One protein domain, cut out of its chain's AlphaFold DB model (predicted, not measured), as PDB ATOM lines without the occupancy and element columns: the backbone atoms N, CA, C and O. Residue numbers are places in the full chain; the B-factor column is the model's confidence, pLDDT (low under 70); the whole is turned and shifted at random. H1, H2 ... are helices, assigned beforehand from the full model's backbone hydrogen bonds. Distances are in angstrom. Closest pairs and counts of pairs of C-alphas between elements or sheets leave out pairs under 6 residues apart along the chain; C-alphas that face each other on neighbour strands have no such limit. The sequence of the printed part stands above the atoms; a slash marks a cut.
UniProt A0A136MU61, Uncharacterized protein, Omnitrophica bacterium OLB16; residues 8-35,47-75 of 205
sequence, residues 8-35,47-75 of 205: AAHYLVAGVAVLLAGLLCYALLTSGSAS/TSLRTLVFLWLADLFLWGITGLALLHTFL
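Overview. This is residues 8 to 35 and 47 to 75 of the 205 residues of an uncharacterized protein of Omnitrophica bacterium OLB16 (UniProt A0A136MU61). Two long helices, H1 and H3, run side by side in opposite ways as a loose, narrow rod, with few contacts between them. A short helical turn, H2, sits just beyond the last residue of H1, and the stretch that leads from it to H3 is cut out. The printed part has 57 residues, with three named helices in the order H1, H2, H3 and no named strand, and its class is all helix. The whole is loose, with a radius of gyration of the C-alphas of 13.8 A, and the C-alphas span 43 by 18 by 9 A.

Along the chain. H1 is residues 8 to 30, from C-alpha 8 at (206.759, 85.317, -61.350) to C-alpha 30 at (181.860, 77.502, -40.735), 33.3 A from first to last C-alpha. H2 is residues 32 to 35. H3 is residues 47 to 74, the longest helix, and spans 40.3 A from C-alpha 47 at (174.479, 67.181, -37.981) to C-alpha 74 at (201.983, 73.097, -66.856).

Arrangement. H1 and H3 only just touch, with 3 pairs of C-alphas within 8 A. The closest are the C-alphas of Gly 22 and Leu 62, 7.2 A apart, and H3 touches H1 with residues 58 to 69 alone. Their lines stand at a shallow tilt of 9 degrees, opposite ways. H1 and H2 are close but not clearly touching, their closest C-alphas being those of Leu 28 and Ala 34 at 7.2 A. H2 and H3 are apart. In H1 and H3 every O i to N i+4 pair is within hydrogen-bond range, while H2 is too short for such a pair.

Size, cuts and confidence. The two C-alphas farthest apart, those of Ala 8 and Thr 47, are 43.8 A from each other. Residues 36 to 46 are not printed, and C-alphas 35 and 47 are 9.5 A apart across the cut. The link from H1 to H2 is tight. Mean pLDDT of the printed part is 79.3, and residues 29, 34 and 75 are under 70.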
ATOM      1  N   ALA A   8     206.684  86.141 -62.557       71.75
ATOM      2  CA  ALA A   8     206.759  85.317 -61.350       71.75
ATOM      3  C   ALA A   8     206.031  85.961 -60.156       71.75
ATOM      4  O   ALA A   8     205.319  85.270 -59.427       71.75
ATOM      5  N   ALA A   9     206.140  87.284 -60.000       74.94
ATOM      6  CA  ALA A   9     205.426  88.017 -58.959       74.94
ATOM      7  C   ALA A   9     203.899  87.964 -59.150       74.94
ATOM      8  O   ALA A   9     203.173  87.773 -58.178       74.94
ATOM      9  N   HIS A  10     203.404  88.049 -60.392       78.44
ATOM     10  CA  HIS A  10     201.964  87.976 -60.673       78.44
ATOM     11  C   HIS A  10     201.371  86.610 -60.301       78.44
ATOM     12  O   HIS A  10     200.295  86.555 -59.710       78.44
ATOM     13  N   TYR A  11     202.081  85.508 -60.575       75.88
ATOM     14  CA  TYR A  11     201.615  84.169 -60.190       75.88
ATOM     15  C   TYR A  11     201.621  83.956 -58.675       75.88
ATOM     16  O   TYR A  11     200.708  83.328 -58.142       75.88
ATOM     17  N   LEU A  12     202.618  84.502 -57.975       79.19
ATOM     18  CA  LEU A  12     202.710  84.394 -56.519       79.19
ATOM     19  C   LEU A  12     201.560  85.162 -55.851       79.19
ATOM     20  O   LEU A  12     200.871  84.615 -54.990       79.19
ATOM     21  N   VAL A  13     201.278  86.382 -56.317       82.75
ATOM     22  CA  VAL A  13     200.135  87.179 -55.845       82.75
ATOM     23  C   VAL A  13     198.808  86.481 -56.148       82.75
ATOM     24  O   VAL A  13     197.958  86.394 -55.263       82.75
ATOM     25  N   ALA A  14     198.638  85.925 -57.353       77.88
ATOM     26  CA  ALA A  14     197.432  85.181 -57.714       77.88
ATOM     27  C   ALA A  14     197.234  83.939 -56.826       77.88
ATOM     28  O   ALA A  14     196.137  83.716 -56.321       77.88
ATOM     29  N   GLY A  15     198.297  83.170 -56.571       76.94
ATOM     30  CA  GLY A  15     198.245  82.001 -55.689       76.94
ATOM     31  C   GLY A  15     197.880  82.361 -54.245       76.94
ATOM     32  O   GLY A  15     197.024  81.712 -53.643       76.94
ATOM     33  N   VAL A  16     198.466  83.433 -53.703       81.94
ATOM     34  CA  VAL A  16     198.141  83.928 -52.354       81.94
ATOM     35  C   VAL A  16     196.695  84.420 -52.278       81.94
ATOM     36  O   VAL A  16     195.993  84.091 -51.324       81.94
ATOM     37  N   ALA A  17     196.216  85.157 -53.284       80.69
ATOM     38  CA  ALA A  17     194.833  85.630 -53.332       80.69
ATOM     39  C   ALA A  17     193.828  84.466 -53.350       80.69
ATOM     40  O   ALA A  17     192.824  84.501 -52.641       80.69
ATOM     41  N   VAL A  18     194.130  83.412 -54.106       77.88
ATOM     42  CA  VAL A  18     193.315  82.195 -54.179       77.88
ATOM     43  C   VAL A  18     193.284  81.451 -52.839       77.88
ATOM     44  O   VAL A  18     192.209  81.049 -52.391       77.88
ATOM     45  N   LEU A  19     194.428  81.317 -52.161       78.06
ATOM     46  CA  LEU A  19     194.492  80.714 -50.826       78.06
ATOM     47  C   LEU A  19     193.682  81.512 -49.799       78.06
ATOM     48  O   LEU A  19     192.926  80.927 -49.025       78.06
ATOM     49  N   LEU A  20     193.798  82.841 -49.813       83.25
ATOM     50  CA  LEU A  20     193.034  83.715 -48.922       83.25
ATOM     51  C   LEU A  20     191.531  83.648 -49.205       83.25
ATOM     52  O   LEU A  20     190.743  83.593 -48.264       83.25
ATOM     53  N   ALA A  21     191.125  83.602 -50.476       79.56
ATOM     54  CA  ALA A  21     189.726  83.434 -50.859       79.56
ATOM     55  C   ALA A  21     189.172  82.073 -50.405       79.56
ATOM     56  O   ALA A  21     188.061  82.013 -49.878       79.56
ATOM     57  N   GLY A  22     189.953  80.997 -50.544       77.38
ATOM     58  CA  GLY A  22     189.598  79.669 -50.041       77.38
ATOM     59  C   GLY A  22     189.439  79.647 -48.519       77.38
ATOM     60  O   GLY A  22     188.428  79.161 -48.014       77.38
ATOM     61  N   LEU A  23     190.385  80.246 -47.790       80.19
ATOM     62  CA  LEU A  23     190.342  80.360 -46.329       80.19
ATOM     63  C   LEU A  23     189.141  81.194 -45.855       80.19
ATOM     64  O   LEU A  23     188.457  80.815 -44.905       80.19
ATOM     65  N   LEU A  24     188.860  82.311 -46.529       83.31
ATOM     66  CA  LEU A  24     187.715  83.169 -46.231       83.31
ATOM     67  C   LEU A  24     186.393  82.444 -46.500       83.31
ATOM     68  O   LEU A  24     185.481  82.513 -45.679       83.31
ATOM     69  N   CYS A  25     186.296  81.718 -47.614       78.12
ATOM     70  CA  CYS A  25     185.127  80.907 -47.941       78.12
ATOM     71  C   CYS A  25     184.906  79.821 -46.881       78.12
ATOM     72  O   CYS A  25     183.799  79.686 -46.365       78.12
ATOM     73  N   TYR A  26     185.969  79.123 -46.473       77.00
ATOM     74  CA  TYR A  26     185.917  78.146 -45.385       77.00
ATOM     75  C   TYR A  26     185.427  78.778 -44.074       77.00
ATOM     76  O   TYR A  26     184.490  78.271 -43.461       77.00
ATOM     77  N   ALA A  27     185.982  79.929 -43.685       80.56
ATOM     78  CA  ALA A  27     185.554  80.653 -42.489       80.56
ATOM     79  C   ALA A  27     184.065  81.045 -42.554       80.56
ATOM     80  O   ALA A  27     183.330  80.846 -41.583       80.56
ATOM     81  N   LEU A  28     183.590  81.527 -43.708       77.00
ATOM     82  CA  LEU A  28     182.182  81.868 -43.934       77.00
ATOM     83  C   LEU A  28     181.267  80.634 -43.904       77.00
ATOM     84  O   LEU A  28     180.176  80.707 -43.343       77.00
ATOM     85  N   LEU A  29     181.709  79.493 -44.433       68.56
ATOM     86  CA  LEU A  29     180.955  78.233 -44.403       68.56
ATOM     87  C   LEU A  29     180.862  77.656 -42.985       68.56
ATOM     88  O   LEU A  29     179.842  77.075 -42.622       68.56
ATOM     89  N   THR A  30     181.896  77.857 -42.164       70.31
ATOM     90  CA  THR A  30     181.860  77.502 -40.735       70.31
ATOM     91  C   THR A  30     181.094  78.511 -39.880       70.31
ATOM     92  O   THR A  30     180.767  78.220 -38.728       70.31
ATOM     93  N   SER A  31     180.777  79.691 -40.421       78.75
ATOM     94  CA  SER A  31     179.958  80.668 -39.715       78.75
ATOM     95  C   SER A  31     178.510  80.173 -39.619       78.75
ATOM     96  O   SER A  31     177.963  79.581 -40.551       78.75
ATOM     97  N   GLY A  32     177.869  80.396 -38.470       73.62
ATOM     98  CA  GLY A  32     176.554  79.822 -38.153       73.62
ATOM     99  C   GLY A  32     175.399  80.235 -39.080       73.62
ATOM    100  O   GLY A  32     174.306  79.688 -38.970       73.62
ATOM    101  N   SER A  33     175.604  81.182 -39.997       77.44
ATOM    102  CA  SER A  33     174.597  81.587 -40.984       77.44
ATOM    103  C   SER A  33     174.459  80.578 -42.130       77.44
ATOM    104  O   SER A  33     173.343  80.293 -42.565       77.44
ATOM    105  N   ALA A  34     175.566  79.983 -42.583       69.75
ATOM    106  CA  ALA A  34     175.553  78.978 -43.645       69.75
ATOM    107  C   ALA A  34     174.904  77.667 -43.171       69.75
ATOM    108  O   ALA A  34     174.129  77.045 -43.902       69.75
ATOM    109  N   SER A  35     175.148  77.281 -41.915       70.69
ATOM    110  CA  SER A  35     174.536  76.087 -41.325       70.69
ATOM    111  C   SER A  35     173.012  76.211 -41.202       70.69
ATOM    112  O   SER A  35     172.297  75.237 -41.448       70.69
ATOM    113  N   THR A  47     173.490  66.090 -38.021       80.81
ATOM    114  CA  THR A  47     174.479  67.181 -37.981       80.81
ATOM    115  C   THR A  47     175.894  66.695 -38.308       80.81
ATOM    116  O   THR A  47     176.655  67.410 -38.953       80.81
ATOM    117  N   SER A  48     176.230  65.461 -37.924       84.62
ATOM    118  CA  SER A  48     177.515  64.810 -38.205       84.62
ATOM    119  C   SER A  48     177.703  64.449 -39.682       84.62
ATOM    120  O   SER A  48     178.798  64.595 -40.223       84.62
ATOM    121  N   LEU A  49     176.643  64.010 -40.366       83.56
ATOM    122  CA  LEU A  49     176.700  63.724 -41.802       83.56
ATOM    123  C   LEU A  49     176.850  65.015 -42.610       83.56
ATOM    124  O   LEU A  49     177.635  65.058 -43.554       83.56
ATOM    125  N   ARG A  50     176.167  66.091 -42.199       74.62
ATOM    126  CA  ARG A  50     176.318  67.416 -42.822       74.62
ATOM    127  C   ARG A  50     177.760  67.902 -42.769       74.62
ATOM    128  O   ARG A  50     178.294  68.305 -43.799       74.62
ATOM    129  N   THR A  51     178.391  67.866 -41.596       78.56
ATOM    130  CA  THR A  51     179.774  68.340 -41.439       78.56
ATOM    131  C   THR A  51     180.758  67.509 -42.255       78.56
ATOM    132  O   THR A  51     181.652  68.080 -42.876       78.56
ATOM    133  N   LEU A  52     180.564  66.190 -42.338       84.62
ATOM    134  CA  LEU A  52     181.386  65.330 -43.194       84.62
ATOM    135  C   LEU A  52     181.245  65.681 -44.680       84.62
ATOM    136  O   LEU A  52     182.260  65.843 -45.355       84.62
ATOM    137  N   VAL A  53     180.019  65.857 -45.182       81.88
ATOM    138  CA  VAL A  53     179.780  66.261 -46.582       81.88
ATOM    139  C   VAL A  53     180.447  67.606 -46.887       81.88
ATOM    140  O   VAL A  53     181.027  67.786 -47.955       81.88
ATOM    141  N   PHE A  54     180.428  68.531 -45.931       78.31
ATOM    142  CA  PHE A  54     181.088  69.825 -46.060       78.31
ATOM    143  C   PHE A  54     182.600  69.732 -46.189       78.31
ATOM    144  O   PHE A  54     183.175  70.371 -47.068       78.31
ATOM    145  N   LEU A  55     183.234  68.944 -45.321       80.56
ATOM    146  CA  LEU A  55     184.678  68.748 -45.366       80.56
ATOM    147  C   LEU A  55     185.095  68.122 -46.700       80.56
ATOM    148  O   LEU A  55     186.066  68.574 -47.298       80.56
ATOM    149  N   TRP A  56     184.309  67.171 -47.214       87.56
ATOM    150  CA  TRP A  56     184.529  66.576 -48.533       87.56
ATOM    151  C   TRP A  56     184.403  67.585 -49.678       87.56
ATOM    152  O   TRP A  56     185.260  67.622 -50.557       87.56
ATOM    153  N   LEU A  57     183.362  68.424 -49.678       82.19
ATOM    154  CA  LEU A  57     183.182  69.444 -50.717       82.19
ATOM    155  C   LEU A  57     184.271  70.521 -50.666       82.19
ATOM    156  O   LEU A  57     184.749  70.950 -51.714       82.19
ATOM    157  N   ALA A  58     184.669  70.944 -49.464       79.94
ATOM    158  CA  ALA A  58     185.734  71.922 -49.274       79.94
ATOM    159  C   ALA A  58     187.090  71.381 -49.753       79.94
ATOM    160  O   ALA A  58     187.812  72.093 -50.451       79.94
ATOM    161  N   ASP A  59     187.405  70.122 -49.437       84.38
ATOM    162  CA  ASP A  59     188.620  69.453 -49.908       84.38
ATOM    163  C   ASP A  59     188.626  69.329 -51.440       84.38
ATOM    164  O   ASP A  59     189.572  69.759 -52.099       84.38
ATOM    165  N   LEU A  60     187.523  68.862 -52.035       86.25
ATOM    166  CA  LEU A  60     187.395  68.725 -53.489       86.25
ATOM    167  C   LEU A  60     187.532  70.078 -54.204       86.25
ATOM    168  O   LEU A  60     188.191  70.172 -55.241       86.25
ATOM    169  N   PHE A  61     186.967  71.143 -53.631       83.62
ATOM    170  CA  PHE A  61     187.107  72.501 -54.153       83.62
ATOM    171  C   PHE A  61     188.559  72.996 -54.095       83.62
ATOM    172  O   PHE A  61     189.058  73.552 -55.077       83.62
ATOM    173  N   LEU A  62     189.254  72.755 -52.979       82.06
ATOM    174  CA  LEU A  62     190.661  73.115 -52.817       82.06
ATOM    175  C   LEU A  62     191.533  72.389 -53.850       82.06
ATOM    176  O   LEU A  62     192.290  73.037 -54.574       82.06
ATOM    177  N   TRP A  63     191.359  71.072 -53.992       86.50
ATOM    178  CA  TRP A  63     192.061  70.272 -54.999       86.50
ATOM    179  C   TRP A  63     191.735  70.702 -56.429       86.50
ATOM    180  O   TRP A  63     192.635  70.745 -57.267       86.50
ATOM    181  N   GLY A  64     190.484  71.070 -56.712       86.94
ATOM    182  CA  GLY A  64     190.072  71.579 -58.020       86.94
ATOM    183  C   GLY A  64     190.784  72.879 -58.390       86.94
ATOM    184  O   GLY A  64     191.316  73.008 -59.494       86.94
ATOM    185  N   ILE A  65     190.868  73.822 -57.451       82.62
ATOM    186  CA  ILE A  65     191.588  75.086 -57.639       82.62
ATOM    187  C   ILE A  65     193.089  74.850 -57.806       82.62
ATOM    188  O   ILE A  65     193.697  75.407 -58.723       82.62
ATOM    189  N   THR A  66     193.701  74.037 -56.941       82.56
ATOM    190  CA  THR A  66     195.130  73.719 -57.042       82.56
ATOM    191  C   THR A  66     195.432  73.021 -58.361       82.56
ATOM    192  O   THR A  66     196.389  73.397 -59.031       82.56
ATOM    193  N   GLY A  67     194.592  72.072 -58.779       86.38
ATOM    194  CA  GLY A  67     194.699  71.392 -60.066       86.38
ATOM    195  C   GLY A  67     194.577  72.349 -61.247       86.38
ATOM    196  O   GLY A  67     195.372  72.257 -62.175       86.38
ATOM    197  N   LEU A  68     193.657  73.316 -61.198       82.69
ATOM    198  CA  LEU A  68     193.508  74.338 -62.237       82.69
ATOM    199  C   LEU A  68     194.716  75.286 -62.296       82.69
ATOM    200  O   LEU A  68     195.200  75.605 -63.381       82.69
ATOM    201  N   ALA A  69     195.228  75.710 -61.140       81.06
ATOM    202  CA  ALA A  69     196.435  76.527 -61.057       81.06
ATOM    203  C   ALA A  69     197.655  75.767 -61.599       81.06
ATOM    204  O   ALA A  69     198.437  76.328 -62.367       81.06
ATOM    205  N   LEU A  70     197.780  74.481 -61.255       82.56
ATOM    206  CA  LEU A  70     198.819  73.598 -61.775       82.56
ATOM    207  C   LEU A  70     198.658  73.402 -63.288       82.56
ATOM    208  O   LEU A  70     199.617  73.505 -64.039       82.56
ATOM    209  N   LEU A  71     197.438  73.197 -63.773       81.94
ATOM    210  CA  LEU A  71     197.166  73.077 -65.200       81.94
ATOM    211  C   LEU A  71     197.594  74.345 -65.947       81.94
ATOM    212  O   LEU A  71     198.190  74.252 -67.012       81.94
ATOM    213  N   HIS A  72     197.381  75.525 -65.366       77.44
ATOM    214  CA  HIS A  72     197.837  76.788 -65.945       77.44
ATOM    215  C   HIS A  72     199.362  76.966 -65.949       77.44
ATOM    216  O   HIS A  72     199.879  77.657 -66.828       77.44
ATOM    217  N   THR A  73     200.086  76.377 -64.994       75.94
ATOM    218  CA  THR A  73     201.559  76.421 -64.970       75.94
ATOM    219  C   THR A  73     202.191  75.358 -65.865       75.94
ATOM    220  O   THR A  73     203.257  75.604 -66.430       75.94
ATOM    221  N   PHE A  74     201.535  74.206 -66.014       70.69
ATOM    222  CA  PHE A  74     201.983  73.097 -66.856       70.69
ATOM    223  C   PHE A  74     201.461  73.152 -68.285       70.69
ATOM    224  O   PHE A  74     201.981  72.412 -69.119       70.69
ATOM    225  N   LEU A  75     200.478  74.006 -68.594       65.31
ATOM    226  CA  LEU A  75     200.095  74.253 -69.976       65.31
ATOM    227  C   LEU A  75     201.360  74.722 -70.695       65.31
ATOM    228  O   LEU A  75     201.893  75.781 -70.340       65.31
TER     229      LEU A  75